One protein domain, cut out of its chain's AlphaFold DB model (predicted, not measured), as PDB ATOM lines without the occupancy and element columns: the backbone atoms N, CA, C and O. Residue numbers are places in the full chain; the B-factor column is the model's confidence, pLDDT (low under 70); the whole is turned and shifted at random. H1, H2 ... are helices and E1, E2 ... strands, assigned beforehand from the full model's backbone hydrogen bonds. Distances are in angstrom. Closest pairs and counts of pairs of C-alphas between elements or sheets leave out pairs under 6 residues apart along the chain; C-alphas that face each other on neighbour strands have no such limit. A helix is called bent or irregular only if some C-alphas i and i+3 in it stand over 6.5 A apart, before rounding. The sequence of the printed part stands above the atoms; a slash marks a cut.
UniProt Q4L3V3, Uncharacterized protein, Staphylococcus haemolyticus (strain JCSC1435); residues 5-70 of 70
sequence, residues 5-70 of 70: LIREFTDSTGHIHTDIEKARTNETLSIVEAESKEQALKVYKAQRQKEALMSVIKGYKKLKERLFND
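AT A GLANCE: This is residues 5 to 70 of the 70 residues of an uncharacterized protein of Staphylococcus haemolyticus (strain JCSC1435) (UniProt Q4L3V3). A small antiparallel hairpin, E1 and E2, makes one end of a long rod, and a single long helix, H1, runs out to the other end, with a long link of residues 23 to 36 between them. Residues 48 to 70, of which 48 to 68 belong to H1, stick out free as an arm. The printed part has 66 residues with two named strands and one named helix, in the order E1, E2, H1, and its class is mixed, helices and strands. The whole is extended, with a radius of gyration of the C-alphas of 19.9 A, and spans 67 by 26 by 24 A.

HOW THE PARTS SIT: E1, residues 5 to 10, and E2, residues 16 to 22, are antiparallel neighbours and form a hairpin, with 165 degrees between their directions. The C-alphas of Thr 10 and Ile 16 face each other at 4.4 A, and those of Leu 5 and Glu 21 at 5.1 A. N 5 and O 21 are within hydrogen-bond range at 2.8 A, as are N 9 and O 17 at 3.1 A. E1 and H1, residues 37 to 68, are apart. In H1 every O i to N i+4 pair is within hydrogen-bond range, and the helix is not bent.

IN THESE COORDINATES: E1 begins at C-alpha 5, (130.187, 175.516, 146.886), and is 16.8 A long from first to last C-alpha. E2 is 19.9 A long and ends at C-alpha 22, (123.960, 175.898, 147.786). H1 is 46.8 A long and ends at C-alpha 68, (133.157, 157.317, 105.647).

THE WHOLE: The two C-alphas farthest apart, those of Thr 13 and Asp 70, are 67.2 A from each other. The printed part has no cut. The link from E1 to E2 is tight, and the link from E2 to H1, 14 residues, is long. The mean pLDDT of the printed part is 95.5, and residue 70, the chain's last, is under 70.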
ATOM      1  N   LEU A   5     128.846 174.997 146.659       95.38
ATOM      2  CA  LEU A   5     130.187 175.516 146.886       95.38
ATOM      3  C   LEU A   5     130.640 175.059 148.272       95.38
ATOM      4  O   LEU A   5     129.971 175.360 149.257       95.38
ATOM      5  N   ILE A   6     131.769 174.359 148.339       96.19
ATOM      6  CA  ILE A   6     132.452 174.048 149.596       96.19
ATOM      7  C   ILE A   6     133.739 174.865 149.605       96.19
ATOM      8  O   ILE A   6     134.525 174.775 148.659       96.19
ATOM      9  N   ARG A   7     133.932 175.694 150.631       97.00
ATOM     10  CA  ARG A   7     135.162 176.465 150.845       97.00
ATOM     11  C   ARG A   7     135.754 176.082 152.183       97.00
ATOM     12  O   ARG A   7     135.049 176.080 153.184       97.00
ATOM     13  N   GLU A   8     137.053 175.838 152.187       97.88
ATOM     14  CA  GLU A   8     137.821 175.622 153.404       97.88
ATOM     15  C   GLU A   8     138.903 176.686 153.501       97.88
ATOM     16  O   GLU A   8     139.552 177.013 152.504       97.88
ATOM     17  N   PHE A   9     139.076 177.258 154.687       96.75
ATOM     18  CA  PHE A   9     140.170 178.182 154.950       96.75
ATOM     19  C   PHE A   9     140.670 178.027 156.380       96.75
ATOM     20  O   PHE A   9     139.900 177.801 157.313       96.75
ATOM     21  N   THR A  10     141.982 178.151 156.533       98.19
ATOM     22  CA  THR A  10     142.656 178.067 157.824       98.19
ATOM     23  C   THR A  10     142.827 179.469 158.389       98.19
ATOM     24  O   THR A  10     143.336 180.356 157.700       98.19
ATOM     25  N   ASP A  11     142.404 179.681 159.630       96.88
ATOM     26  CA  ASP A  11     142.623 180.950 160.319       96.88
ATOM     27  C   ASP A  11     144.035 181.055 160.927       96.88
ATOM     28  O   ASP A  11     144.856 180.137 160.853       96.88
ATOM     29  N   SER A  12     144.335 182.191 161.557       97.25
ATOM     30  CA  SER A  12     145.641 182.444 162.180       97.25
ATOM     31  C   SER A  12     145.972 181.517 163.356       97.25
ATOM     32  O   SER A  12     147.120 181.484 163.789       97.25
ATOM     33  N   THR A  13     144.988 180.794 163.899       97.88
ATOM     34  CA  THR A  13     145.170 179.824 164.991       97.88
ATOM     35  C   THR A  13     145.397 178.400 164.479       97.88
ATOM     36  O   THR A  13     145.668 177.500 165.273       97.88
ATOM     37  N   GLY A  14     145.321 178.188 163.160       97.38
ATOM     38  CA  GLY A  14     145.415 176.867 162.542       97.38
ATOM     39  C   GLY A  14     144.084 176.114 162.498       97.38
ATOM     40  O   GLY A  14     144.062 174.958 162.073       97.38
ATOM     41  N   HIS A  15     142.978 176.734 162.915       97.88
ATOM     42  CA  HIS A  15     141.659 176.122 162.823       97.88
ATOM     43  C   HIS A  15     141.127 176.208 161.388       97.88
ATOM     44  O   HIS A  15     141.241 177.247 160.736       97.88
ATOM     45  N   ILE A  16     140.555 175.107 160.896       98.25
ATOM     46  CA  ILE A  16     139.973 175.016 159.554       98.25
ATOM     47  C   ILE A  16     138.477 175.302 159.652       98.25
ATOM     48  O   ILE A  16     137.744 174.572 160.317       98.25
ATOM     49  N   HIS A  17     138.034 176.338 158.948       97.94
ATOM     50  CA  HIS A  17     136.626 176.680 158.781       97.94
ATOM     51  C   HIS A  17     136.109 176.076 157.479       97.94
ATOM     52  O   HIS A  17     136.748 176.237 156.438       97.94
ATOM     53  N   THR A  18     134.948 175.424 157.528       98.12
ATOM     54  CA  THR A  18     134.287 174.844 156.351       98.12
ATOM     55  C   THR A  18     132.953 175.543 156.104       98.12
ATOM     56  O   THR A  18     132.001 175.373 156.867       98.12
ATOM     57  N   ASP A  19     132.864 176.271 154.994       97.81
ATOM     58  CA  ASP A  19     131.640 176.920 154.533       97.81
ATOM     59  C   ASP A  19     130.994 176.096 153.418       97.81
ATOM     60  O   ASP A  19     131.646 175.749 152.427       97.81
ATOM     61  N   ILE A  20     129.691 175.836 153.542       97.25
ATOM     62  CA  ILE A  20     128.907 175.116 152.534       97.25
ATOM     63  C   ILE A  20     127.740 175.994 152.089       97.25
ATOM     64  O   ILE A  20     126.846 176.309 152.874       97.25
ATOM     65  N   GLU A  21     127.711 176.337 150.804       96.31
ATOM     66  CA  GLU A  21     126.653 177.145 150.202       96.31
ATOM     67  C   GLU A  21     126.017 176.416 149.020       96.31
ATOM     68  O   GLU A  21     126.688 175.779 148.208       96.31
ATOM     69  N   LYS A  22     124.693 176.492 148.903       95.56
ATOM     70  CA  LYS A  22     123.960 175.898 147.786       95.56
ATOM     71  C   LYS A  22     123.742 176.948 146.700       95.56
ATOM     72  O   LYS A  22     123.148 177.984 146.979       95.56
ATOM     73  N   ALA A  23     124.100 176.620 145.458       94.88
ATOM     74  CA  ALA A  23     123.799 177.480 144.318       94.88
ATOM     75  C   ALA A  23     122.283 177.667 144.148       94.88
ATOM     76  O   ALA A  23     121.484 176.729 144.325       94.88
ATOM     77  N   ARG A  24     121.880 178.875 143.760       93.81
ATOM     78  CA  ARG A  24     120.490 179.171 143.393       93.81
ATOM     79  C   ARG A  24     120.104 178.452 142.100       93.81
ATOM     80  O   ARG A  24     120.945 178.015 141.322       93.81
ATOM     81  N   THR A  25     118.801 178.340 141.842       91.69
ATOM     82  CA  THR A  25     118.282 177.604 140.674       91.69
ATOM     83  C   THR A  25     118.772 178.170 139.336       91.69
ATOM     84  O   THR A  25     118.949 177.419 138.383       91.69
ATOM     85  N   ASN A  26     118.993 179.482 139.260       93.19
ATOM     86  CA  ASN A  26     119.451 180.208 138.074       93.19
ATOM     87  C   ASN A  26     120.943 180.581 138.136       93.19
ATOM     88  O   ASN A  26     121.378 181.485 137.425       93.19
ATOM     89  N   GLU A  27     121.709 179.927 139.004       92.19
ATOM     90  CA  GLU A  27     123.108 180.238 139.265       92.19
ATOM     91  C   GLU A  27     124.005 179.049 138.922       92.19
ATOM     92  O   GLU A  27     123.645 177.882 139.097       92.19
ATOM     93  N   THR A  28     125.202 179.358 138.435       91.38
ATOM     94  CA  THR A  28     126.275 178.388 138.219       91.38
ATOM     95  C   THR A  28     127.535 178.890 138.893       91.38
ATOM     96  O   THR A  28     127.866 180.068 138.774       91.38
ATOM     97  N   LEU A  29     128.257 177.987 139.546       92.25
ATOM     98  CA  LEU A  29     129.511 178.296 140.220       92.25
ATOM     99  C   LEU A  29     130.683 177.875 139.329       92.25
ATOM    100  O   LEU A  29     130.614 176.873 138.616       92.25
ATOM    101  N   SER A  30     131.764 178.649 139.328       93.50
ATOM    102  CA  SER A  30     132.990 178.325 138.592       93.50
ATOM    103  C   SER A  30     134.197 178.802 139.383       93.50
ATOM    104  O   SER A  30     134.195 179.915 139.903       93.50
ATOM    105  N   ILE A  31     135.216 177.950 139.470       93.88
ATOM    106  CA  ILE A  31     136.480 178.241 140.143       93.88
ATOM    107  C   ILE A  31     137.549 178.323 139.060       93.88
ATOM    108  O   ILE A  31     137.673 177.417 138.237       93.88
ATOM    109  N   VAL A  32     138.285 179.431 139.041       95.88
ATOM    110  CA  VAL A  32     139.366 179.683 138.085       95.88
ATOM    111  C   VAL A  32     140.563 180.259 138.825       95.88
ATOM    112  O   VAL A  32     140.399 181.030 139.769       95.88
ATOM    113  N   GLU A  33     141.763 179.908 138.378       96.69
ATOM    114  CA  GLU A  33     143.001 180.509 138.867       96.69
ATOM    115  C   GLU A  33     143.247 181.837 138.148       96.69
ATOM    116  O   GLU A  33     143.231 181.905 136.916       96.69
ATOM    117  N   ALA A  34     143.439 182.906 138.919       97.62
ATOM    118  CA  ALA A  34     143.727 184.237 138.404       97.62
ATOM    119  C   ALA A  34     144.270 185.150 139.509       97.62
ATOM    120  O   ALA A  34     143.907 185.009 140.674       97.62
ATOM    121  N   GLU A  35     145.073 186.138 139.121       97.62
ATOM    122  CA  GLU A  35     145.643 187.140 140.034       97.62
ATOM    123  C   GLU A  35     144.693 188.325 140.267       97.62
ATOM    124  O   GLU A  35     144.855 189.102 141.203       97.62
ATOM    125  N   SER A  36     143.687 188.482 139.403       98.19
ATOM    126  CA  SER A  36     142.715 189.575 139.454       98.19
ATOM    127  C   SER A  36     141.332 189.122 139.002       98.19
ATOM    128  O   SER A  36     141.171 188.113 138.308       98.19
ATOM    129  N   LYS A  37     140.312 189.909 139.351       97.88
ATOM    130  CA  LYS A  37     138.926 189.653 138.937       97.88
ATOM    131  C   LYS A  37     138.772 189.730 137.415       97.88
ATOM    132  O   LYS A  37     138.075 188.914 136.811       97.88
ATOM    133  N   GLU A  38     139.456 190.677 136.783       98.19
ATOM    134  CA  GLU A  38     139.441 190.876 135.335       98.19
ATOM    135  C   GLU A  38     140.074 189.681 134.615       98.19
ATOM    136  O   GLU A  38     139.539 189.205 133.608       98.19
ATOM    137  N   GLN A  39     141.192 189.169 135.135       98.25
ATOM    138  CA  GLN A  39     141.827 187.969 134.600       98.25
ATOM    139  C   GLN A  39     140.960 186.726 134.827       98.25
ATOM    140  O   GLN A  39     140.797 185.947 133.890       98.25
ATOM    141  N   ALA A  40     140.330 186.579 135.999       98.06
ATOM    142  CA  ALA A  40     139.413 185.475 136.287       98.06
ATOM    143  C   ALA A  40     138.293 185.392 135.239       98.06
ATOM    144  O   ALA A  40     138.033 184.331 134.665       98.06
ATOM    145  N   LEU A  41     137.684 186.533 134.898       98.12
ATOM    146  CA  LEU A  41     136.642 186.585 133.875       98.12
ATOM    147  C   LEU A  41     137.168 186.212 132.479       98.12
ATOM    148  O   LEU A  41     136.469 185.533 131.721       98.12
ATOM    149  N   LYS A  42     138.383 186.647 132.122       98.19
ATOM    150  CA  LYS A  42     139.020 186.281 130.844       98.19
ATOM    151  C   LYS A  42     139.273 184.775 130.760       98.19
ATOM    152  O   LYS A  42     138.917 184.170 129.749       98.19
ATOM    153  N   VAL A  43     139.819 184.177 131.819       98.12
ATOM    154  CA  VAL A  43     140.079 182.731 131.906       98.12
ATOM    155  C   VAL A  43     138.777 181.945 131.773       98.12
ATOM    156  O   VAL A  43     138.682 181.073 130.908       98.12
ATOM    157  N   TYR A  44     137.748 182.315 132.539       97.44
ATOM    158  CA  TYR A  44     136.435 181.674 132.474       97.44
ATOM    159  C   TYR A  44     135.848 181.694 131.052       97.44
ATOM    160  O   TYR A  44     135.431 180.663 130.518       97.44
ATOM    161  N   LYS A  45     135.856 182.860 130.393       97.75
ATOM    162  CA  LYS A  45     135.341 182.993 129.021       97.75
ATOM    163  C   LYS A  45     136.137 182.148 128.025       97.75
ATOM    164  O   LYS A  45     135.530 181.478 127.189       97.75
ATOM    165  N   ALA A  46     137.466 182.150 128.123       97.50
ATOM    166  CA  ALA A  46     138.327 181.367 127.242       97.50
ATOM    167  C   ALA A  46     138.098 179.852 127.405       97.50
ATOM    168  O   ALA A  46     137.993 179.135 126.408       97.50
ATOM    169  N   GLN A  47     137.946 179.366 128.643       96.50
ATOM    170  CA  GLN A  47     137.617 177.965 128.925       96.50
ATOM    171  C   GLN A  47     136.283 177.562 128.281       96.50
ATOM    172  O   GLN A  47     136.231 176.575 127.545       96.50
ATOM    173  N   ARG A  48     135.234 178.377 128.451       95.75
ATOM    174  CA  ARG A  48     133.909 178.132 127.851       95.75
ATOM    175  C   ARG A  48     133.949 178.086 126.323       95.75
ATOM    176  O   ARG A  48     133.311 177.230 125.711       95.75
ATOM    177  N   GLN A  49     134.714 178.979 125.696       97.44
ATOM    178  CA  GLN A  49     134.896 178.984 124.241       97.44
ATOM    179  C   GLN A  49     135.632 177.731 123.756       97.44
ATOM    180  O   GLN A  49     135.217 177.118 122.770       97.44
ATOM    181  N   LYS A  50     136.683 177.310 124.470       97.50
ATOM    182  CA  LYS A  50     137.418 176.074 124.174       97.50
ATOM    183  C   LYS A  50     136.512 174.847 124.275       97.50
ATOM    184  O   LYS A  50     136.524 174.018 123.369       97.50
ATOM    185  N   GLU A  51     135.710 174.735 125.331       96.38
ATOM    186  CA  GLU A  51     134.744 173.639 125.504       96.38
ATOM    187  C   GLU A  51     133.737 173.575 124.353       96.38
ATOM    188  O   GLU A  51     133.531 172.509 123.765       96.38
ATOM    189  N   ALA A  52     133.158 174.724 123.989       97.12
ATOM    190  CA  ALA A  52     132.225 174.824 122.875       97.12
ATOM    191  C   ALA A  52     132.873 174.355 121.562       97.12
ATOM    192  O   ALA A  52     132.336 173.468 120.895       97.12
ATOM    193  N   LEU A  53     134.063 174.863 121.232       98.06
ATOM    194  CA  LEU A  53     134.796 174.459 120.030       98.06
ATOM    195  C   LEU A  53     135.114 172.955 120.023       98.06
ATOM    196  O   LEU A  53     134.888 172.273 119.022       98.06
ATOM    197  N   MET A  54     135.592 172.415 121.146       97.88
ATOM    198  CA  MET A  54     135.910 170.990 121.260       97.88
ATOM    199  C   MET A  54     134.672 170.107 121.088       97.88
ATOM    200  O   MET A  54     134.763 169.044 120.467       97.88
ATOM    201  N   SER A  55     133.510 170.548 121.582       97.69
ATOM    202  CA  SER A  55     132.246 169.834 121.381       97.69
ATOM    203  C   SER A  55     131.858 169.755 119.899       97.69
ATOM    204  O   SER A  55     131.493 168.676 119.422       97.69
ATOM    205  N   VAL A  56     132.044 170.848 119.149       97.75
ATOM    206  CA  VAL A  56     131.790 170.908 117.702       97.75
ATOM    207  C   VAL A  56     132.736 169.972 116.951       97.75
ATOM    208  O   VAL A  56     132.286 169.143 116.159       97.75
ATOM    209  N   ILE A  57     134.037 170.034 117.251       97.94
ATOM    210  CA  ILE A  57     135.047 169.166 116.625       97.94
ATOM    211  C   ILE A  57     134.730 167.688 116.881       97.94
ATOM    212  O   ILE A  57     134.803 166.870 115.961       97.94
ATOM    213  N   LYS A  58     134.358 167.325 118.117       97.19
ATOM    214  CA  LYS A  58     133.984 165.946 118.468       97.19
ATOM    215  C   LYS A  58     132.735 165.491 117.709       97.19
ATOM    216  O   LYS A  58     132.704 164.360 117.225       97.19
ATOM    217  N   GLY A  59     131.737 166.366 117.578       97.38
ATOM    218  CA  GLY A  59     130.534 166.108 116.784       97.38
ATOM    219  C   GLY A  59     130.860 165.828 115.318       97.38
ATOM    220  O   GLY A  59     130.415 164.818 114.775       97.38
ATOM    221  N   TYR A  60     131.706 166.663 114.708       97.12
ATOM    222  CA  TYR A  60     132.152 166.481 113.327       97.12
ATOM    223  C   TYR A  60     132.914 165.168 113.122       97.12
ATOM    224  O   TYR A  60     132.606 164.429 112.192       97.12
ATOM    225  N   LYS A  61     133.866 164.832 114.007       96.31
ATOM    226  CA  LYS A  61     134.609 163.559 113.927       96.31
ATOM    227  C   LYS A  61     133.672 162.354 113.953       96.31
ATOM    228  O   LYS A  61     133.759 161.506 113.073       96.31
ATOM    229  N   LYS A  62     132.719 162.340 114.890       96.25
ATOM    230  CA  LYS A  62     131.723 161.267 115.005       96.25
ATOM    231  C   LYS A  62     130.837 161.156 113.761       96.25
ATOM    232  O   LYS A  62     130.471 160.056 113.366       96.25
ATOM    233  N   LEU A  63     130.461 162.288 113.161       96.25
ATOM    234  CA  LEU A  63     129.697 162.298 111.913       96.25
ATOM    235  C   LEU A  63     130.532 161.748 110.750       96.25
ATOM    236  O   LEU A  63     130.045 160.903 110.011       96.25
ATOM    237  N   LYS A  64     131.788 162.184 110.625       95.88
ATOM    238  CA  LYS A  64     132.710 161.713 109.588       95.88
ATOM    239  C   LYS A  64     132.945 160.203 109.691       95.88
ATOM    240  O   LYS A  64     132.831 159.513 108.690       95.88
ATOM    241  N   GLU A  65     133.211 159.682 110.885       95.62
ATOM    242  CA  GLU A  65     133.376 158.236 111.108       95.62
ATOM    243  C   GLU A  65     132.147 157.446 110.644       95.62
ATOM    244  O   GLU A  65     132.297 156.416 110.008       95.62
ATOM    245  N   ARG A  66     130.929 157.944 110.889       94.25
ATOM    246  CA  ARG A  66     129.701 157.273 110.425       94.25
ATOM    247  C   ARG A  66     129.486 157.324 108.918       94.25
ATOM    248  O   ARG A  66     128.788 156.469 108.403       94.25
ATOM    249  N   LEU A  67     129.972 158.367 108.248       92.69
ATOM    250  CA  LEU A  67     129.720 158.585 106.822       92.69
ATOM    251  C   LEU A  67     130.791 157.965 105.918       92.69
ATOM    252  O   LEU A  67     130.546 157.820 104.727       92.69
ATOM    253  N   PHE A  68     131.983 157.677 106.451       88.81
ATOM    254  CA  PHE A  68     133.157 157.317 105.647       88.81
ATOM    255  C   PHE A  68     133.930 156.082 106.155       88.81
ATOM    256  O   PHE A  68     135.009 155.823 105.632       88.81
ATOM    257  N   ASN A  69     133.423 155.345 107.155       73.56
ATOM    258  CA  ASN A  69     133.954 154.028 107.559       73.56
ATOM    259  C   ASN A  69     133.021 152.861 107.149       73.56
ATOM    260  O   ASN A  69     133.003 151.841 107.839       73.56
ATOM    261  N   ASP A  70     132.257 153.017 106.063       57.94
ATOM    262  CA  ASP A  70     131.666 151.877 105.338       57.94
ATOM    263  C   ASP A  70     132.709 151.247 104.399       57.94
ATOM    264  O   ASP A  70     133.443 152.019 103.733       57.94
TER     265      ASP A  70